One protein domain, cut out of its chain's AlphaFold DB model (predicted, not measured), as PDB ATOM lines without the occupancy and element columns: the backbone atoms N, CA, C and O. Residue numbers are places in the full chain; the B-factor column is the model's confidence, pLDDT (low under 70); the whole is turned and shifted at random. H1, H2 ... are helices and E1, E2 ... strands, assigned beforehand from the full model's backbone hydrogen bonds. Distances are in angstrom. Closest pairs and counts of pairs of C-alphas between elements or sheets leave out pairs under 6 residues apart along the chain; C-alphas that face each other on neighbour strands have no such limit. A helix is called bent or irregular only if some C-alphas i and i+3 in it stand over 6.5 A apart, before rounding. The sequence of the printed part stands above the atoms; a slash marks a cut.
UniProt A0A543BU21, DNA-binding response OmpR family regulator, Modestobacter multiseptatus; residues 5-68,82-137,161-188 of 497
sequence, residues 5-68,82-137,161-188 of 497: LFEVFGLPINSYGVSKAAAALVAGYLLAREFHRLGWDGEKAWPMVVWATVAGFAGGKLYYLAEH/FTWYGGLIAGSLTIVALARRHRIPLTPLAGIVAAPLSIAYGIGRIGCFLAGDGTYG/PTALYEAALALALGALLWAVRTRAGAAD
ATOM      1  N   LEU A   5      93.345 164.340 172.512       77.38
ATOM      2  CA  LEU A   5      92.507 164.443 171.312       77.38
ATOM      3  C   LEU A   5      91.051 164.749 171.659       77.38
ATOM      4  O   LEU A   5      90.436 165.590 171.007       77.38
ATOM      5  N   PHE A   6      90.509 164.049 172.651       83.19
ATOM      6  CA  PHE A   6      89.145 164.194 173.153       83.19
ATOM      7  C   PHE A   6      89.051 163.566 174.549       83.19
ATOM      8  O   PHE A   6      89.953 162.840 174.968       83.19
ATOM      9  N   GLU A   7      87.966 163.833 175.264       83.81
ATOM     10  CA  GLU A   7      87.682 163.237 176.570       83.81
ATOM     11  C   GLU A   7      86.471 162.310 176.469       83.81
ATOM     12  O   GLU A   7      85.503 162.608 175.768       83.81
ATOM     13  N   VAL A   8      86.524 161.177 177.167       82.69
ATOM     14  CA  VAL A   8      85.417 160.217 177.249       82.69
ATOM     15  C   VAL A   8      85.148 159.946 178.722       82.69
ATOM     16  O   VAL A   8      86.021 159.438 179.416       82.69
ATOM     17  N   PHE A   9      83.964 160.316 179.218       87.69
ATOM     18  CA  PHE A   9      83.598 160.194 180.642       87.69
ATOM     19  C   PHE A   9      84.614 160.842 181.607       87.69
ATOM     20  O   PHE A   9      84.895 160.305 182.675       87.69
ATOM     21  N   GLY A  10      85.199 161.982 181.220       74.88
ATOM     22  CA  GLY A  10      86.222 162.679 182.012       74.88
ATOM     23  C   GLY A  10      87.615 162.038 181.967       74.88
ATOM     24  O   GLY A  10      88.514 162.488 182.673       74.88
ATOM     25  N   LEU A  11      87.821 161.004 181.143       71.25
ATOM     26  CA  LEU A  11      89.136 160.421 180.893       71.25
ATOM     27  C   LEU A  11      89.747 161.034 179.622       71.25
ATOM     28  O   LEU A  11      89.168 160.882 178.540       71.25
ATOM     29  N   PRO A  12      90.916 161.697 179.713       74.62
ATOM     30  CA  PRO A  12      91.586 162.259 178.549       74.62
ATOM     31  C   PRO A  12      92.145 161.149 177.659       74.62
ATOM     32  O   PRO A  12      92.940 160.308 178.085       74.62
ATOM     33  N   ILE A  13      91.740 161.158 176.390       79.38
ATOM     34  CA  ILE A  13      92.238 160.231 175.379       79.38
ATOM     35  C   ILE A  13      93.416 160.871 174.653       79.38
ATOM     36  O   ILE A  13      93.269 161.801 173.853       79.38
ATOM     37  N   ASN A  14      94.605 160.342 174.932       81.50
ATOM     38  CA  ASN A  14      95.850 160.895 174.417       81.50
ATOM     39  C   ASN A  14      96.140 160.449 172.980       81.50
ATOM     40  O   ASN A  14      95.929 159.286 172.619       81.50
ATOM     41  N   SER A  15      96.720 161.343 172.178       79.81
ATOM     42  CA  SER A  15      97.127 161.058 170.792       79.81
ATOM     43  C   SER A  15      98.117 159.900 170.687       79.81
ATOM     44  O   SER A  15      98.022 159.096 169.758       79.81
ATOM     45  N   TYR A  16      98.998 159.743 171.678       82.38
ATOM     46  CA  TYR A  16      99.880 158.582 171.797       82.38
ATOM     47  C   TYR A  16      99.101 157.265 171.958       82.38
ATOM     48  O   TYR A  16      99.365 156.295 171.248       82.38
ATOM     49  N   GLY A  17      98.105 157.235 172.849       83.69
ATOM     50  CA  GLY A  17      97.278 156.049 173.089       83.69
ATOM     51  C   GLY A  17      96.465 155.653 171.856       83.69
ATOM     52  O   GLY A  17      96.478 154.490 171.451       83.69
ATOM     53  N   VAL A  18      95.836 156.633 171.198       88.00
ATOM     54  CA  VAL A  18      95.077 156.416 169.953       88.00
ATOM     55  C   VAL A  18      95.977 155.906 168.834       88.00
ATOM     56  O   VAL A  18      95.625 154.951 168.144       88.00
ATOM     57  N   SER A  19      97.166 156.486 168.681       91.00
ATOM     58  CA  SER A  19      98.149 156.027 167.700       91.00
ATOM     59  C   SER A  19      98.589 154.581 167.957       91.00
ATOM     60  O   SER A  19      98.669 153.794 167.016       91.00
ATOM     61  N   LYS A  20      98.809 154.180 169.215       89.50
ATOM     62  CA  LYS A  20      99.154 152.791 169.560       89.50
ATOM     63  C   LYS A  20      98.015 151.818 169.272       89.50
ATOM     64  O   LYS A  20      98.273 150.740 168.740       89.50
ATOM     65  N   ALA A  21      96.771 152.207 169.551       91.38
ATOM     66  CA  ALA A  21      95.602 151.417 169.176       91.38
ATOM     67  C   ALA A  21      95.497 151.265 167.648       91.38
ATOM     68  O   ALA A  21      95.365 150.150 167.148       91.38
ATOM     69  N   ALA A  22      95.654 152.357 166.895       94.75
ATOM     70  CA  ALA A  22      95.666 152.328 165.433       94.75
ATOM     71  C   ALA A  22      96.806 151.453 164.881       94.75
ATOM     72  O   ALA A  22      96.588 150.646 163.979       94.75
ATOM     73  N   ALA A  23      98.005 151.555 165.460       94.62
ATOM     74  CA  ALA A  23      99.155 150.732 165.100       94.62
ATOM     75  C   ALA A  23      98.881 149.237 165.320       94.62
ATOM     76  O   ALA A  23      99.187 148.430 164.443       94.62
ATOM     77  N   ALA A  24      98.264 148.865 166.447       94.06
ATOM     78  CA  ALA A  24      97.878 147.485 166.733       94.06
ATOM     79  C   ALA A  24      96.806 146.970 165.757       94.06
ATOM     80  O   ALA A  24      96.917 145.848 165.268       94.06
ATOM     81  N   LEU A  25      95.809 147.792 165.411       95.88
ATOM     82  CA  LEU A  25      94.782 147.432 164.427       95.88
ATOM     83  C   LEU A  25      95.378 147.188 163.035       95.88
ATOM     84  O   LEU A  25      95.103 146.165 162.408       95.88
ATOM     85  N   VAL A  26      96.239 148.097 162.573       95.94
ATOM     86  CA  VAL A  26      96.917 147.969 161.276       95.94
ATOM     87  C   VAL A  26      97.855 146.761 161.271       95.94
ATOM     88  O   VAL A  26      97.820 145.970 160.330       95.94
ATOM     89  N   ALA A  27      98.652 146.563 162.325       95.56
ATOM     90  CA  ALA A  27      99.525 145.396 162.448       95.56
ATOM     91  C   ALA A  27      98.737 144.083 162.437       95.56
ATOM     92  O   ALA A  27      99.118 143.160 161.718       95.56
ATOM     93  N   GLY A  28      97.640 144.006 163.196       96.00
ATOM     94  CA  GLY A  28      96.763 142.837 163.257       96.00
ATOM     95  C   GLY A  28      96.180 142.497 161.892       96.00
ATOM     96  O   GLY A  28      96.310 141.364 161.433       96.00
ATOM     97  N   TYR A  29      95.641 143.498 161.191       96.12
ATOM     98  CA  TYR A  29      95.111 143.334 159.839       96.12
ATOM     99  C   TYR A  29      96.174 142.847 158.838       96.12
ATOM    100  O   TYR A  29      95.954 141.879 158.103       96.12
ATOM    101  N   LEU A  30      97.345 143.490 158.812       95.19
ATOM    102  CA  LEU A  30      98.420 143.132 157.883       95.19
ATOM    103  C   LEU A  30      98.997 141.743 158.183       95.19
ATOM    104  O   LEU A  30      99.274 140.981 157.254       95.19
ATOM    105  N   LEU A  31      99.143 141.389 159.463       95.31
ATOM    106  CA  LEU A  31      99.627 140.076 159.876       95.31
ATOM    107  C   LEU A  31      98.605 138.974 159.568       95.31
ATOM    108  O   LEU A  31      98.993 137.930 159.048       95.31
ATOM    109  N   ALA A  32      97.311 139.213 159.802       96.06
ATOM    110  CA  ALA A  32      96.243 138.278 159.441       96.06
ATOM    111  C   ALA A  32      96.242 137.991 157.931       96.06
ATOM    112  O   ALA A  32      96.155 136.838 157.506       96.06
ATOM    113  N   ARG A  33      96.437 139.026 157.104       94.31
ATOM    114  CA  ARG A  33      96.566 138.878 155.648       94.31
ATOM    115  C   ARG A  33      97.763 138.009 155.248       94.31
ATOM    116  O   ARG A  33      97.655 137.210 154.318       94.31
ATOM    117  N   GLU A  34      98.891 138.137 155.944       92.75
ATOM    118  CA  GLU A  34     100.060 137.280 155.721       92.75
ATOM    119  C   GLU A  34      99.835 135.839 156.192       92.75
ATOM    120  O   GLU A  34     100.252 134.910 155.500       92.75
ATOM    121  N   PHE A  35      99.133 135.640 157.309       94.38
ATOM    122  CA  PHE A  35      98.744 134.313 157.787       94.38
ATOM    123  C   PHE A  35      97.875 133.598 156.749       94.38
ATOM    124  O   PHE A  35      98.232 132.503 156.317       94.38
ATOM    125  N   HIS A  36      96.822 134.252 156.251       93.06
ATOM    126  CA  HIS A  36      95.979 133.693 155.190       93.06
ATOM    127  C   HIS A  36      96.780 133.346 153.929       93.06
ATOM    128  O   HIS A  36      96.541 132.315 153.305       93.06
ATOM    129  N   ARG A  37      97.779 134.165 153.568       88.25
ATOM    130  CA  ARG A  37      98.644 133.896 152.411       88.25
ATOM    131  C   ARG A  37      99.511 132.646 152.584       88.25
ATOM    132  O   ARG A  37      99.819 131.995 151.590       88.25
ATOM    133  N   LEU A  38      99.899 132.317 153.814       89.25
ATOM    134  CA  LEU A  38     100.643 131.098 154.152       89.25
ATOM    135  C   LEU A  38      99.733 129.893 154.449       89.25
ATOM    136  O   LEU A  38     100.236 128.835 154.822       89.25
ATOM    137  N   GLY A  39      98.410 130.038 154.302       90.19
ATOM    138  CA  GLY A  39      97.441 129.004 154.677       90.19
ATOM    139  C   GLY A  39      97.318 128.809 156.191       90.19
ATOM    140  O   GLY A  39      96.840 127.771 156.641       90.19
ATOM    141  N   TRP A  40      97.779 129.776 156.985       93.50
ATOM    142  CA  TRP A  40      97.609 129.785 158.432       93.50
ATOM    143  C   TRP A  40      96.281 130.436 158.811       93.50
ATOM    144  O   TRP A  40      95.725 131.259 158.082       93.50
ATOM    145  N   ASP A  41      95.793 130.074 159.991       92.75
ATOM    146  CA  ASP A  41      94.581 130.632 160.579       92.75
ATOM    147  C   ASP A  41      94.793 132.102 160.979       92.75
ATOM    148  O   ASP A  41      95.465 132.397 161.972       92.75
ATOM    149  N   GLY A  42      94.236 133.017 160.181       91.75
ATOM    150  CA  GLY A  42      94.370 134.462 160.358       91.75
ATOM    151  C   GLY A  42      93.781 134.996 161.662       91.75
ATOM    152  O   GLY A  42      94.239 136.037 162.136       91.75
ATOM    153  N   GLU A  43      92.855 134.275 162.306       93.56
ATOM    154  CA  GLU A  43      92.299 134.687 163.601       93.56
ATOM    155  C   GLU A  43      93.371 134.712 164.694       93.56
ATOM    156  O   GLU A  43      93.307 135.523 165.615       93.56
ATOM    157  N   LYS A  44      94.427 133.902 164.553       93.38
ATOM    158  CA  LYS A  44      95.547 133.846 165.506       93.38
ATOM    159  C   LYS A  44      96.452 135.075 165.454       93.38
ATOM    160  O   LYS A  44      97.167 135.330 166.423       93.38
ATOM    161  N   ALA A  45      96.425 135.855 164.373       94.00
ATOM    162  CA  ALA A  45      97.245 137.059 164.253       94.00
ATOM    163  C   ALA A  45      96.810 138.159 165.239       94.00
ATOM    164  O   ALA A  45      97.655 138.846 165.816       94.00
ATOM    165  N   TRP A  46      95.503 138.294 165.479       94.75
ATOM    166  CA  TRP A  46      94.943 139.324 166.354       94.75
ATOM    167  C   TRP A  46      95.369 139.167 167.821       94.75
ATOM    168  O   TRP A  46      95.960 140.109 168.357       94.75
ATOM    169  N   PRO A  47      95.185 137.996 168.470       94.00
ATOM    170  CA  PRO A  47      95.704 137.762 169.813       94.00
ATOM    171  C   PRO A  47      97.210 137.989 169.911       94.00
ATOM    172  O   PRO A  47      97.665 138.521 170.917       94.00
ATOM    173  N   MET A  48      97.986 137.630 168.882       94.88
ATOM    174  CA  MET A  48      99.435 137.845 168.888       94.88
ATOM    175  C   MET A  48      99.791 139.325 168.992       94.88
ATOM    176  O   MET A  48     100.590 139.695 169.849       94.88
ATOM    177  N   VAL A  49      99.174 140.178 168.174       95.25
ATOM    178  CA  VAL A  49      99.443 141.621 168.196       95.25
ATOM    179  C   VAL A  49      98.924 142.270 169.479       95.25
ATOM    180  O   VAL A  49      99.647 143.050 170.102       95.25
ATOM    181  N   VAL A  50      97.704 141.935 169.906       94.38
ATOM    182  CA  VAL A  50      97.093 142.516 171.111       94.38
ATOM    183  C   VAL A  50      97.901 142.152 172.354       94.38
ATOM    184  O   VAL A  50      98.322 143.045 173.089       94.38
ATOM    185  N   TRP A  51      98.197 140.867 172.564       95.75
ATOM    186  CA  TRP A  51      98.949 140.438 173.742       95.75
ATOM    187  C   TRP A  51     100.392 140.925 173.724       95.75
ATOM    188  O   TRP A  51     100.892 141.311 174.776       95.75
ATOM    189  N   ALA A  52     101.052 140.978 172.564       94.38
ATOM    190  CA  ALA A  52     102.390 141.561 172.473       94.38
ATOM    191  C   ALA A  52     102.386 143.062 172.797       94.38
ATOM    192  O   ALA A  52     103.315 143.552 173.433       94.38
ATOM    193  N   THR A  53     101.329 143.786 172.414       92.25
ATOM    194  CA  THR A  53     101.174 145.210 172.741       92.25
ATOM    195  C   THR A  53     100.957 145.402 174.242       92.25
ATOM    196  O   THR A  53     101.672 146.184 174.865       92.25
ATOM    197  N   VAL A  54     100.025 144.654 174.844       93.38
ATOM    198  CA  VAL A  54      99.740 144.707 176.290       93.38
ATOM    199  C   VAL A  54     100.975 144.325 177.107       93.38
ATOM    200  O   VAL A  54     101.370 145.063 178.008       93.38
ATOM    201  N   ALA A  55     101.626 143.212 176.759       94.75
ATOM    202  CA  ALA A  55     102.858 142.777 177.406       94.75
ATOM    203  C   ALA A  55     103.986 143.792 177.208       94.75
ATOM    204  O   ALA A  55     104.755 144.022 178.133       94.75
ATOM    205  N   GLY A  56     104.061 144.446 176.048       91.44
ATOM    206  CA  GLY A  56     105.017 145.518 175.796       91.44
ATOM    207  C   GLY A  56     104.831 146.712 176.736       91.44
ATOM    208  O   GLY A  56     105.802 147.199 177.310       91.44
ATOM    209  N   PHE A  57     103.595 147.158 176.969       89.94
ATOM    210  CA  PHE A  57     103.333 148.214 177.955       89.94
ATOM    211  C   PHE A  57     103.679 147.769 179.379       89.94
ATOM    212  O   PHE A  57     104.387 148.483 180.089       89.94
ATOM    213  N   ALA A  58     103.235 146.576 179.780       92.25
ATOM    214  CA  ALA A  58     103.522 146.038 181.106       92.25
ATOM    215  C   ALA A  58     105.032 145.865 181.337       92.25
ATOM    216  O   ALA A  58     105.559 146.321 182.346       92.25
ATOM    217  N   GLY A  59     105.749 145.277 180.379       91.19
ATOM    218  CA  GLY A  59     107.196 145.081 180.434       91.19
ATOM    219  C   GLY A  59     107.970 146.393 180.446       91.19
ATOM    220  O   GLY A  59     108.917 146.534 181.212       91.19
ATOM    221  N   GLY A  60     107.538 147.381 179.658       87.00
ATOM    222  CA  GLY A  60     108.135 148.715 179.678       87.00
ATOM    223  C   GLY A  60     107.969 149.417 181.025       87.00
ATOM    224  O   GLY A  60     108.880 150.118 181.459       87.00
ATOM    225  N   LYS A  61     106.841 149.194 181.709       88.44
ATOM    226  CA  LYS A  61     106.602 149.718 183.057       88.44
ATOM    227  C   LYS A  61     107.406 148.969 184.118       88.44
ATOM    228  O   LYS A  61     108.034 149.595 184.961       88.44
ATOM    229  N   LEU A  62     107.402 147.639 184.073       91.06
ATOM    230  CA  LEU A  62     108.127 146.798 185.028       91.06
ATOM    231  C   LEU A  62     109.634 147.045 184.971       91.06
ATOM    232  O   LEU A  62     110.268 147.143 186.015       91.06
ATOM    233  N   TYR A  63     110.195 147.186 183.770       87.94
ATOM    234  CA  TYR A  63     111.612 147.498 183.610       87.94
ATOM    235  C   TYR A  63     111.939 148.888 184.170       87.94
ATOM    236  O   TYR A  63     112.875 149.009 184.951       87.94
ATOM    237  N   TYR A  64     111.129 149.908 183.861       83.88
ATOM    238  CA  TYR A  64     111.286 151.244 184.446       83.88
ATOM    239  C   TYR A  64     111.289 151.203 185.983       83.88
ATOM    240  O   TYR A  64     112.145 151.815 186.619       83.88
ATOM    241  N   LEU A  65     110.356 150.454 186.582       88.06
ATOM    242  CA  LEU A  65     110.280 150.289 188.036       88.06
ATOM    243  C   LEU A  65     111.506 149.563 188.605       88.06
ATOM    244  O   LEU A  65     111.968 149.924 189.681       88.06
ATOM    245  N   ALA A  66     112.034 148.564 187.895       87.81
ATOM    246  CA  ALA A  66     113.237 147.846 188.306       87.81
ATOM    247  C   ALA A  66     114.490 148.734 188.244       87.81
ATOM    248  O   ALA A  66     115.325 148.675 189.139       87.81
ATOM    249  N   GLU A  67     114.603 149.582 187.222       84.69
ATOM    250  CA  GLU A  67     115.710 150.532 187.072       84.69
ATOM    251  C   GLU A  67     115.699 151.621 188.156       84.69
ATOM    252  O   GLU A  67     116.750 152.083 188.586       84.69
ATOM    253  N   HIS A  68     114.513 151.984 188.650       85.88
ATOM    254  CA  HIS A  68     114.322 153.007 189.681       85.88
ATOM    255  C   HIS A  68     113.985 152.411 191.054       85.88
ATOM    256  O   HIS A  68     113.364 153.088 191.876       85.88
ATOM    257  N   PHE A  82     108.190 154.891 181.198       73.06
ATOM    258  CA  PHE A  82     108.267 153.649 180.429       73.06
ATOM    259  C   PHE A  82     109.629 153.555 179.755       73.06
ATOM    260  O   PHE A  82     110.065 154.488 179.084       73.06
ATOM    261  N   THR A  83     110.259 152.393 179.854       76.25
ATOM    262  CA  THR A  83     111.514 152.094 179.159       76.25
ATOM    263  C   THR A  83     111.240 151.193 177.966       76.25
ATOM    264  O   THR A  83     110.661 150.110 178.109       76.25
ATOM    265  N   TRP A  84     111.664 151.616 176.775       76.00
ATOM    266  CA  TRP A  84     111.344 150.910 175.531       76.00
ATOM    267  C   TRP A  84     111.941 149.494 175.465       76.00
ATOM    268  O   TRP A  84     111.296 148.596 174.922       76.00
ATOM    269  N   TYR A  85     113.114 149.267 176.071       78.56
ATOM    270  CA  TYR A  85     113.766 147.954 176.137       78.56
ATOM    271  C   TYR A  85     112.892 146.901 176.822       78.56
ATOM    272  O   TYR A  85     112.669 145.825 176.264       78.56
ATOM    273  N   GLY A  86     112.330 147.228 177.991       82.50
ATOM    274  CA  GLY A  86     111.427 146.329 178.713       82.50
ATOM    275  C   GLY A  86     110.205 145.941 177.883       82.50
ATOM    276  O   GLY A  86     109.792 144.779 177.875       82.50
ATOM    277  N   GLY A  87     109.669 146.893 177.115       87.50
ATOM    278  CA  GLY A  87     108.545 146.629 176.223       87.50
ATOM    279  C   GLY A  87     108.908 145.772 175.013       87.50
ATOM    280  O   GLY A  87     108.154 144.865 174.659       87.50
ATOM    281  N   LEU A  88     110.079 145.997 174.412       88.31
ATOM    282  CA  LEU A  88     110.583 145.172 173.313       88.31
ATOM    283  C   LEU A  88     110.779 143.714 173.751       88.31
ATOM    284  O   LEU A  88     110.356 142.800 173.039       88.31
ATOM    285  N   ILE A  89     111.390 143.496 174.920       91.56
ATOM    286  CA  ILE A  89     111.643 142.159 175.471       91.56
ATOM    287  C   ILE A  89     110.317 141.446 175.740       91.56
ATOM    288  O   ILE A  89     110.092 140.352 175.218       91.56
ATOM    289  N   ALA A  90     109.415 142.074 176.497       94.00
ATOM    290  CA  ALA A  90     108.140 141.466 176.860       94.00
ATOM    291  C   ALA A  90     107.276 141.159 175.627       94.00
ATOM    292  O   ALA A  90     106.803 140.034 175.479       94.00
ATOM    293  N   GLY A  91     107.147 142.106 174.690       93.06
ATOM    294  CA  GLY A  91     106.394 141.894 173.453       93.06
ATOM    295  C   GLY A  91     106.969 140.763 172.592       93.06
ATOM    296  O   GLY A  91     106.222 139.907 172.111       93.06
ATOM    297  N   SER A  92     108.296 140.699 172.447       93.00
ATOM    298  CA  SER A  92     108.968 139.642 171.676       93.00
ATOM    299  C   SER A  92     108.779 138.261 172.310       93.00
ATOM    300  O   SER A  92     108.449 137.299 171.611       93.00
ATOM    301  N   LEU A  93     108.921 138.158 173.637       95.94
ATOM    302  CA  LEU A  93     108.681 136.915 174.374       95.94
ATOM    303  C   LEU A  93     107.231 136.444 174.231       95.94
ATOM    304  O   LEU A  93     106.997 135.252 174.026       95.94
ATOM    305  N   THR A  94     106.261 137.362 174.262       96.38
ATOM    306  CA  THR A  94     104.847 137.035 174.042       96.38
ATOM    307  C   THR A  94     104.595 136.476 172.643       96.38
ATOM    308  O   THR A  94     103.907 135.461 172.516       96.38
ATOM    309  N   ILE A  95     105.189 137.061 171.597       94.69
ATOM    310  CA  ILE A  95     105.087 136.527 170.229       94.69
ATOM    311  C   ILE A  95     105.673 135.116 170.145       94.69
ATOM    312  O   ILE A  95     105.032 134.226 169.585       94.69
ATOM    313  N   VAL A  96     106.850 134.878 170.732       95.81
ATOM    314  CA  VAL A  96     107.483 133.548 170.743       95.81
ATOM    315  C   VAL A  96     106.627 132.531 171.503       95.81
ATOM    316  O   VAL A  96     106.424 131.414 171.020       95.81
ATOM    317  N   ALA A  97     106.089 132.907 172.665       96.44
ATOM    318  CA  ALA A  97     105.232 132.046 173.473       96.44
ATOM    319  C   ALA A  97     103.939 131.669 172.734       96.44
ATOM    320  O   ALA A  97     103.570 130.493 172.688       96.44
ATOM    321  N   LEU A  98     103.277 132.640 172.096       95.94
ATOM    322  CA  LEU A  98     102.056 132.402 171.325       95.94
ATOM    323  C   LEU A  98     102.325 131.603 170.051       95.94
ATOM    324  O   LEU A  98     101.570 130.682 169.743       95.94
ATOM    325  N   ALA A  99     103.426 131.877 169.351       94.94
ATOM    326  CA  ALA A  99     103.827 131.089 168.192       94.94
ATOM    327  C   ALA A  99     104.037 129.615 168.570       94.94
ATOM    328  O   ALA A  99     103.495 128.730 167.909       94.94
ATOM    329  N   ARG A 100     104.726 129.337 169.688       95.38
ATOM    330  CA  ARG A 100     104.882 127.969 170.213       95.38
ATOM    331  C   ARG A 100     103.541 127.344 170.598       95.38
ATOM    332  O   ARG A 100     103.262 126.221 170.178       95.38
ATOM    333  N   ARG A 101     102.690 128.068 171.333       95.56
ATOM    334  CA  ARG A 101     101.352 127.602 171.750       95.56
ATOM    335  C   ARG A 101     100.480 127.211 170.557       95.56
ATOM    336  O   ARG A 101      99.785 126.201 170.606       95.56
ATOM    337  N   HIS A 102     100.529 127.993 169.484       94.00
ATOM    338  CA  HIS A 102      99.734 127.771 168.280       94.00
ATOM    339  C   HIS A 102     100.434 126.915 167.214       94.00
ATOM    340  O   HIS A 102      99.875 126.746 166.129       94.00
ATOM    341  N   ARG A 103     101.615 126.355 167.524       94.06
ATOM    342  CA  ARG A 103     102.449 125.546 166.614       94.06
ATOM    343  C   ARG A 103     102.788 126.268 165.301       94.06
ATOM    344  O   ARG A 103     102.845 125.654 164.240       94.06
ATOM    345  N   ILE A 104     103.014 127.577 165.379       94.50
ATOM    346  CA  ILE A 104     103.421 128.417 164.251       94.50
ATOM    347  C   ILE A 104     104.956 128.390 164.148       94.50
ATOM    348  O   ILE A 104     105.637 128.695 165.132       94.50
ATOM    349  N   PRO A 105     105.532 128.049 162.983       93.69
ATOM    350  CA  PRO A 105     106.980 128.011 162.813       93.69
ATOM    351  C   PRO A 105     107.600 129.417 162.897       93.69
ATOM    352  O   PRO A 105     107.195 130.340 162.191       93.69
ATOM    353  N   LEU A 106     108.613 129.574 163.757       92.94
ATOM    354  CA  LEU A 106     109.207 130.878 164.094       92.94
ATOM    355  C   LEU A 106     109.932 131.541 162.918       92.94
ATOM    356  O   LEU A 106     109.823 132.750 162.739       92.94
ATOM    357  N   THR A 107     110.647 130.769 162.099       91.38
ATOM    358  CA  THR A 107     111.422 131.294 160.964       91.38
ATOM    359  C   THR A 107     110.547 132.009 159.924       91.38
ATOM    360  O   THR A 107     110.799 133.182 159.641       91.38
ATOM    361  N   PRO A 108     109.490 131.382 159.365       90.69
ATOM    362  CA  PRO A 108     108.587 132.082 158.455       90.69
ATOM    363  C   PRO A 108     107.807 133.196 159.157       90.69
ATOM    364  O   PRO A 108     107.575 134.233 158.538       90.69
ATOM    365  N   LEU A 109     107.461 133.035 160.441       93.31
ATOM    366  CA  LEU A 109     106.803 134.085 161.215       93.31
ATOM    367  C   LEU A 109     107.667 135.357 161.307       93.31
ATOM    368  O   LEU A 109     107.184 136.450 161.023       93.31
ATOM    369  N   ALA A 110     108.957 135.233 161.626       90.00
ATOM    370  CA  ALA A 110     109.873 136.374 161.686       90.00
ATOM    371  C   ALA A 110     109.918 137.141 160.351       90.00
ATOM    372  O   ALA A 110     109.882 138.372 160.328       90.00
ATOM    373  N   GLY A 111     109.901 136.415 159.228       88.94
ATOM    374  CA  GLY A 111     109.899 137.011 157.892       88.94
ATOM    375  C   GLY A 111     108.600 137.730 157.503       88.94
ATOM    376  O   GLY A 111     108.634 138.601 156.633       88.94
ATOM    377  N   ILE A 112     107.455 137.378 158.101       91.50
ATOM    378  CA  ILE A 112     106.159 138.010 157.784       91.50
ATOM    379  C   ILE A 112     105.827 139.175 158.716       91.50
ATOM    380  O   ILE A 112     105.051 140.047 158.341       91.50
ATOM    381  N   VAL A 113     106.425 139.211 159.910       92.25
ATOM    382  CA  VAL A 113     106.161 140.233 160.935       92.25
ATOM    383  C   VAL A 113     106.887 141.553 160.646       92.25
ATOM    384  O   VAL A 113     106.395 142.608 161.038       92.25
ATOM    385  N   ALA A 114     108.007 141.535 159.914       91.69
ATOM    386  CA  ALA A 114     108.853 142.716 159.702       91.69
ATOM    387  C   ALA A 114     108.120 143.925 159.078       91.69
ATOM    388  O   ALA A 114     108.256 145.049 159.566       91.69
ATOM    389  N   ALA A 115     107.323 143.709 158.024       92.00
ATOM    390  CA  ALA A 115     106.583 144.792 157.366       92.00
ATOM    391  C   ALA A 115     105.431 145.345 158.237       92.00
ATOM    392  O   ALA A 115     105.415 146.558 158.459       92.00
ATOM    393  N   PRO A 116     104.523 144.511 158.797       94.19
ATOM    394  CA  PRO A 116     103.522 144.974 159.761       94.19
ATOM    395  C   PRO A 116     104.126 145.742 160.944       94.19
ATOM    396  O   PRO A 116     103.620 146.801 161.305       94.19
ATOM    397  N   LEU A 117     105.232 145.245 161.510       92.38
ATOM    398  CA  LEU A 117     105.901 145.867 162.651       92.38
ATOM    399  C   LEU A 117     106.498 147.233 162.294       92.38
ATOM    400  O   LEU A 117     106.337 148.180 163.060       92.38
ATOM    401  N   SER A 118     107.131 147.358 161.123       94.31
ATOM    402  CA  SER A 118     107.703 148.632 160.655       94.31
ATOM    403  C   SER A 118     106.618 149.692 160.449       94.31
ATOM    404  O   SER A 118     106.762 150.830 160.893       94.31
ATOM    405  N   ILE A 119     105.490 149.308 159.841       95.06
ATOM    406  CA  ILE A 119     104.349 150.212 159.633       95.06
ATOM    407  C   ILE A 119     103.746 150.634 160.976       95.06
ATOM    408  O   ILE A 119     103.517 151.821 161.209       95.06
ATOM    409  N   ALA A 120     103.534 149.682 161.884       93.94
ATOM    410  CA  ALA A 120     102.996 149.947 163.213       93.94
ATOM    411  C   ALA A 120     103.910 150.856 164.046       93.94
ATOM    412  O   ALA A 120     103.430 151.768 164.718       93.94
ATOM    413  N   TYR A 121     105.228 150.651 163.967       92.81
ATOM    414  CA  TYR A 121     106.206 151.534 164.592       92.81
ATOM    415  C   TYR A 121     106.096 152.958 164.038       92.81
ATOM    416  O   TYR A 121     106.005 153.906 164.819       92.81
ATOM    417  N   GLY A 122     106.006 153.111 162.713       93.69
ATOM    418  CA  GLY A 122     105.830 154.413 162.072       93.69
ATOM    419  C   GLY A 122     104.564 155.141 162.532       93.69
ATOM    420  O   GLY A 122     104.634 156.304 162.926       93.69
ATOM    421  N   ILE A 123     103.425 154.440 162.588       94.56
ATOM    422  CA  ILE A 123     102.170 154.981 163.144       94.56
ATOM    423  C   ILE A 123     102.374 155.422 164.597       94.56
ATOM    424  O   ILE A 123     101.973 156.528 164.964       94.56
ATOM    425  N   GLY A 124     103.043 154.594 165.405       89.75
ATOM    426  CA  GLY A 124     103.390 154.893 166.794       89.75
ATOM    427  C   GLY A 124     104.201 156.183 166.952       89.75
ATOM    428  O   GLY A 124     103.914 156.983 167.841       89.75
ATOM    429  N   ARG A 125     105.181 156.419 166.072       88.44
ATOM    430  CA  ARG A 125     106.022 157.625 166.102       88.44
ATOM    431  C   ARG A 125     105.287 158.888 165.660       88.44
ATOM    432  O   ARG A 125     105.540 159.950 166.223       88.44
ATOM    433  N   ILE A 126     104.289 158.777 164.779       89.31
ATOM    434  CA  ILE A 126     103.341 159.879 164.527       89.31
ATOM    435  C   ILE A 126     102.590 160.234 165.818       89.31
ATOM    436  O   ILE A 126     102.426 161.410 166.134       89.31
ATOM    437  N   GLY A 127     102.182 159.227 166.595       84.31
ATOM    438  CA  GLY A 127     101.571 159.418 167.912       84.31
ATOM    439  C   GLY A 127     102.473 160.152 168.895       84.31
ATOM    440  O   GLY A 127     102.018 161.104 169.523       84.31
ATOM    441  N   CYS A 128     103.747 159.751 168.992       79.06
ATOM    442  CA  CYS A 128     104.757 160.456 169.792       79.06
ATOM    443  C   CYS A 128     104.846 161.934 169.390       79.06
ATOM    444  O   CYS A 128     104.663 162.811 170.229       79.06
ATOM    445  N   PHE A 129     105.010 162.216 168.093       82.19
ATOM    446  CA  PHE A 129     105.073 163.586 167.585       82.19
ATOM    447  C   PHE A 129     103.822 164.406 167.947       82.19
ATOM    448  O   PHE A 129     103.924 165.541 168.412       82.19
ATOM    449  N   LEU A 130     102.625 163.838 167.772       78.94
ATOM    450  CA  LEU A 130     101.374 164.514 168.123       78.94
ATOM    451  C   LEU A 130     101.232 164.738 169.630       78.94
ATOM    452  O   LEU A 130     100.670 165.762 170.023       78.94
ATOM    453  N   ALA A 131     101.765 163.830 170.445       72.31
ATOM    454  CA  ALA A 131     101.814 163.946 171.897       72.31
ATOM    455  C   ALA A 131     102.873 164.939 172.403       72.31
ATOM    456  O   ALA A 131     102.893 165.246 173.590       72.31
ATOM    457  N   GLY A 132     103.723 165.455 171.511       67.06
ATOM    458  CA  GLY A 132     104.849 166.328 171.843       67.06
ATOM    459  C   GLY A 132     106.098 165.592 172.325       67.06
ATOM    460  O   GLY A 132     107.080 166.227 172.701       67.06
ATOM    461  N   ASP A 133     106.084 164.263 172.262       62.72
ATOM    462  CA  ASP A 133     107.210 163.389 172.564       62.72
ATOM    463  C   ASP A 133     108.225 163.416 171.401       62.72
ATOM    464  O   ASP A 133     107.910 163.062 170.260       62.72
ATOM    465  N   GLY A 134     109.441 163.897 171.684       50.56
ATOM    466  CA  GLY A 134     110.497 164.156 170.694       50.56
ATOM    467  C   GLY A 134     110.633 165.617 170.236       50.56
ATOM    468  O   GLY A 134     111.423 165.889 169.335       50.56
ATOM    469  N   THR A 135     109.898 166.553 170.846       41.34
ATOM    470  CA  THR A 135     109.949 168.001 170.551       41.34
ATOM    471  C   THR A 135     110.123 168.851 171.811       41.34
ATOM    472  O   THR A 135     109.469 169.876 171.979       41.34
ATOM    473  N   TYR A 136     111.029 168.446 172.696       42.56
ATOM    474  CA  TYR A 136     111.509 169.323 173.759       42.56
ATOM    475  C   TYR A 136     112.935 169.758 173.418       42.56
ATOM    476  O   TYR A 136     113.873 168.966 173.444       42.56
ATOM    477  N   GLY A 137     113.109 171.036 173.080       39.94
ATOM    478  CA  GLY A 137     114.313 171.751 173.481       39.94
ATOM    479  C   GLY A 137     114.337 171.820 175.009       39.94
ATOM    480  O   GLY A 137     113.355 171.454 175.652       39.94
ATOM    481  N   PRO A 161     111.925 167.505 164.333       75.12
ATOM    482  CA  PRO A 161     110.822 166.581 164.571       75.12
ATOM    483  C   PRO A 161     111.292 165.132 164.368       75.12
ATOM    484  O   PRO A 161     110.862 164.453 163.438       75.12
ATOM    485  N   THR A 162     112.191 164.644 165.225       79.06
ATOM    486  CA  THR A 162     112.843 163.329 165.098       79.06
ATOM    487  C   THR A 162     111.829 162.195 164.969       79.06
ATOM    488  O   THR A 162     111.962 161.338 164.097       79.06
ATOM    489  N   ALA A 163     110.749 162.243 165.752       81.50
ATOM    490  CA  ALA A 163     109.660 161.276 165.664       81.50
ATOM    491  C   ALA A 163     109.001 161.241 164.268       81.50
ATOM    492  O   ALA A 163     108.596 160.178 163.804       81.50
ATOM    493  N   LEU A 164     108.944 162.371 163.555       84.56
ATOM    494  CA  LEU A 164     108.421 162.426 162.190       84.56
ATOM    495  C   LEU A 164     109.398 161.814 161.177       84.56
ATOM    496  O   LEU A 164     108.964 161.106 160.270       84.56
ATOM    497  N   TYR A 165     110.706 162.038 161.341       87.88
ATOM    498  CA  TYR A 165     111.728 161.413 160.492       87.88
ATOM    499  C   TYR A 165     111.746 159.892 160.657       87.88
ATOM    500  O   TYR A 165     111.748 159.159 159.668       87.88
ATOM    501  N   GLU A 166     111.687 159.413 161.898       88.19
ATOM    502  CA  GLU A 166     111.598 157.986 162.198       88.19
ATOM    503  C   GLU A 166     110.298 157.374 161.673       88.19
ATOM    504  O   GLU A 166     110.320 156.279 161.113       88.19
ATOM    505  N   ALA A 167     109.174 158.091 161.791       92.31
ATOM    506  CA  ALA A 167     107.911 157.656 161.209       92.31
ATOM    507  C   ALA A 167     108.009 157.506 159.686       92.31
ATOM    508  O   ALA A 167     107.636 156.464 159.147       92.31
ATOM    509  N   ALA A 168     108.543 158.518 158.998       93.25
ATOM    510  CA  ALA A 168     108.707 158.499 157.548       93.25
ATOM    511  C   ALA A 168     109.605 157.337 157.098       93.25
ATOM    512  O   ALA A 168     109.231 156.582 156.197       93.25
ATOM    513  N   LEU A 169     110.748 157.147 157.763       95.31
ATOM    514  CA  LEU A 169     111.678 156.063 157.457       95.31
ATOM    515  C   LEU A 169     111.047 154.685 157.693       95.31
ATOM    516  O   LEU A 169     111.149 153.807 156.838       95.31
ATOM    517  N   ALA A 170     110.362 154.493 158.820       94.62
ATOM    518  CA  ALA A 170     109.737 153.219 159.163       94.62
ATOM    519  C   ALA A 170     108.580 152.855 158.220       94.62
ATOM    520  O   ALA A 170     108.458 151.700 157.807       94.62
ATOM    521  N   LEU A 171     107.762 153.836 157.825       96.12
ATOM    522  CA  LEU A 171     106.698 153.639 156.839       96.12
ATOM    523  C   LEU A 171     107.269 153.320 155.453       96.12
ATOM    524  O   LEU A 171     106.782 152.399 154.798       96.12
ATOM    525  N   ALA A 172     108.323 154.023 155.025       95.25
ATOM    526  CA  ALA A 172     109.002 153.751 153.759       95.25
ATOM    527  C   ALA A 172     109.611 152.340 153.735       95.25
ATOM    528  O   ALA A 172     109.411 151.596 152.774       95.25
ATOM    529  N   LEU A 173     110.287 151.935 154.816       95.12
ATOM    530  CA  LEU A 173     110.840 150.590 154.962       95.12
ATOM    531  C   LEU A 173     109.732 149.529 154.968       95.12
ATOM    532  O   LEU A 173     109.836 148.527 154.265       95.12
ATOM    533  N   GLY A 174     108.648 149.758 155.709       93.56
ATOM    534  CA  GLY A 174     107.495 148.863 155.743       93.56
ATOM    535  C   GLY A 174     106.848 148.682 154.368       93.56
ATOM    536  O   GLY A 174     106.587 147.551 153.953       93.56
ATOM    537  N   ALA A 175     106.659 149.777 153.626       92.56
ATOM    538  CA  ALA A 175     106.143 149.755 152.260       92.56
ATOM    539  C   ALA A 175     107.092 149.026 151.297       92.56
ATOM    540  O   ALA A 175     106.637 148.222 150.481       92.56
ATOM    541  N   LEU A 176     108.405 149.246 151.418       93.94
ATOM    542  CA  LEU A 176     109.418 148.551 150.625       93.94
ATOM    543  C   LEU A 176     109.400 147.042 150.894       93.94
ATOM    544  O   LEU A 176     109.315 146.252 149.953       93.94
ATOM    545  N   LEU A 177     109.424 146.634 152.166       91.75
ATOM    546  CA  LEU A 177     109.364 145.226 152.567       91.75
ATOM    547  C   LEU A 177     108.076 144.562 152.063       91.75
ATOM    548  O   LEU A 177     108.110 143.445 151.544       91.75
ATOM    549  N   TRP A 178     106.949 145.269 152.148       89.38
ATOM    550  CA  TRP A 178     105.676 144.809 151.604       89.38
ATOM    551  C   TRP A 178     105.723 144.656 150.073       89.38
ATOM    552  O   TRP A 178     105.322 143.624 149.530       89.38
ATOM    553  N   ALA A 179     106.263 145.642 149.353       88.56
ATOM    554  CA  ALA A 179     106.384 145.625 147.895       88.56
ATOM    555  C   ALA A 179     107.299 144.496 147.392       88.56
ATOM    556  O   ALA A 179     106.934 143.758 146.476       88.56
ATOM    557  N   VAL A 180     108.464 144.306 148.015       87.31
ATOM    558  CA  VAL A 180     109.390 143.207 147.690       87.31
ATOM    559  C   VAL A 180     108.697 141.856 147.878       87.31
ATOM    560  O   VAL A 180     108.751 140.984 147.008       87.31
ATOM    561  N   ARG A 181     107.968 141.696 148.984       81.69
ATOM    562  CA  ARG A 181     107.314 140.439 149.352       81.69
ATOM    563  C   ARG A 181     106.100 140.108 148.480       81.69
ATOM    564  O   ARG A 181     105.885 138.943 148.131       81.69
ATOM    565  N   THR A 182     105.316 141.114 148.103       79.00
ATOM    566  CA  THR A 182     104.195 140.949 147.164       79.00
ATOM    567  C   THR A 182     104.674 140.602 145.755       79.00
ATOM    568  O   THR A 182     104.088 139.719 145.126       79.00
ATOM    569  N   ARG A 183     105.775 141.209 145.288       80.12
ATOM    570  CA  ARG A 183     106.406 140.875 143.999       80.12
ATOM    571  C   ARG A 183     106.986 139.462 143.978       80.12
ATOM    572  O   ARG A 183     106.744 138.740 143.014       80.12
ATOM    573  N   ALA A 184     107.663 139.034 145.045       74.25
ATOM    574  CA  ALA A 184     108.155 137.660 145.169       74.25
ATOM    575  C   ALA A 184     107.007 136.636 145.068       74.25
ATOM    576  O   ALA A 184     107.049 135.723 144.247       74.25
ATOM    577  N   GLY A 185     105.906 136.864 145.795       68.81
ATOM    578  CA  GLY A 185     104.728 135.991 145.725       68.81
ATOM    579  C   GLY A 185     103.963 136.045 144.391       68.81
ATOM    580  O   GLY A 185     103.212 135.123 144.074       68.81
ATOM    581  N   ALA A 186     104.100 137.114 143.601       64.44
ATOM    582  CA  ALA A 186     103.571 137.170 142.237       64.44
ATOM    583  C   ALA A 186     104.444 136.358 141.265       64.44
ATOM    584  O   ALA A 186     103.916 135.604 140.449       64.44
ATOM    585  N   ALA A 187     105.770 136.448 141.401       64.69
ATOM    586  CA  ALA A 187     106.717 135.673 140.605       64.69
ATOM    587  C   ALA A 187     106.572 134.161 140.845       64.69
ATOM    588  O   ALA A 187     106.535 133.394 139.881       64.69
ATOM    589  N   ASP A 188     106.405 133.733 142.098       65.50
ATOM    590  CA  ASP A 188     106.191 132.321 142.436       65.50
ATOM    591  C   ASP A 188     104.863 131.785 141.881       65.50
ATOM    592  O   ASP A 188     104.814 130.681 141.338       65.50
TER     593      ASP A 188
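What this domain is: This is residues 5 to 68, 82 to 137 and 161 to 188 of the 497 residues of the protein "DNA-binding response OmpR family regulator" of Modestobacter multiseptatus (UniProt A0A543BU21). Five helices stand side by side in a curved row, H3, H2, H1, H4, H5, each running opposite ways to the one next to it, and a small strand hairpin, E1 and E2, sticks out with residues 7 to 12 beyond the start of H1. H2 slants across H1, which it meets with residues 42 to 53 alone, and packs closely on H3. The printed part has 148 residues with two named strands and then five named helices, in the order E1, E2, H1, H2, H3, H4, H5; the sheet is E1 - E2, antiparallel, and the class is mostly helix. It is compact, with a radius of gyration of the C-alphas of 16.4 A, and only just elongated, spanning 50 by 33 by 31 A.

Where its parts are: E1 is residues 5 to 8, from C-alpha 5 at (92.507, 164.443, 171.312), and E2 is residues 11 to 14. H1, residues 15 to 37, is 32.8 A long. H2, residues 42 to 67, is 37.8 A long and neither bent nor irregular, but only just: C-alphas 43 and 46 are 6.0 A apart. H3, residues 84 to 101, measures 25.6 A. H4, residues 106 to 131, measures 34.8 A; it is only just irregular, with C-alphas 112 and 115 6.8 A apart, and has a kink of 42 degrees near residue 113. H5, residues 162 to 188, measures 39.0 A and ends at C-alpha 188, (106.191, 132.321, 142.436).

How they stand to each other: The hairpin E1 and E2 is antiparallel at 156 degrees, with N 8 and O 11 3.0 A apart and N 13 and O 6 2.8 A apart, within hydrogen-bond range. H1 touches H4 at a shallow tilt of 22 degrees, the closest C-alphas being Tyr 16 and Gly 127, 4.3 A. H1 and H2, a helical hairpin, touch at a steep tilt of 40 degrees; the closest C-alphas are Ala 32 and Gly 42, 4.3 A. H2 touches H3 at 37 degrees, only just steep, with the C-alphas of Gly 56 and Gly 87 closest at 3.7 A. H4 touches H5 at a shallow tilt of 30 degrees, closest at the C-alphas of Gly 122 and Ala 167, 3.9 A. H3 and H4 are close but not clearly touching, and H1 and H5 are apart. Every O i to N i+4 pair is within hydrogen-bond range in H1, H3 and H5; 20 of 22 are in H2 and 19 of 22 in H4.

The domain as a whole: The C-alphas farthest apart, those of Gly 10 and Asp 188, are 53.7 A apart. Residues 69 to 81 and 138 to 160 are not printed; the C-alpha gaps are 11.1 A from 68 to 82 and 10.9 A from 137 to 161. The links printed whole are tight. Mean pLDDT of the printed part is 87.3, and residues 132 to 137 and 185 to 188 are under 70.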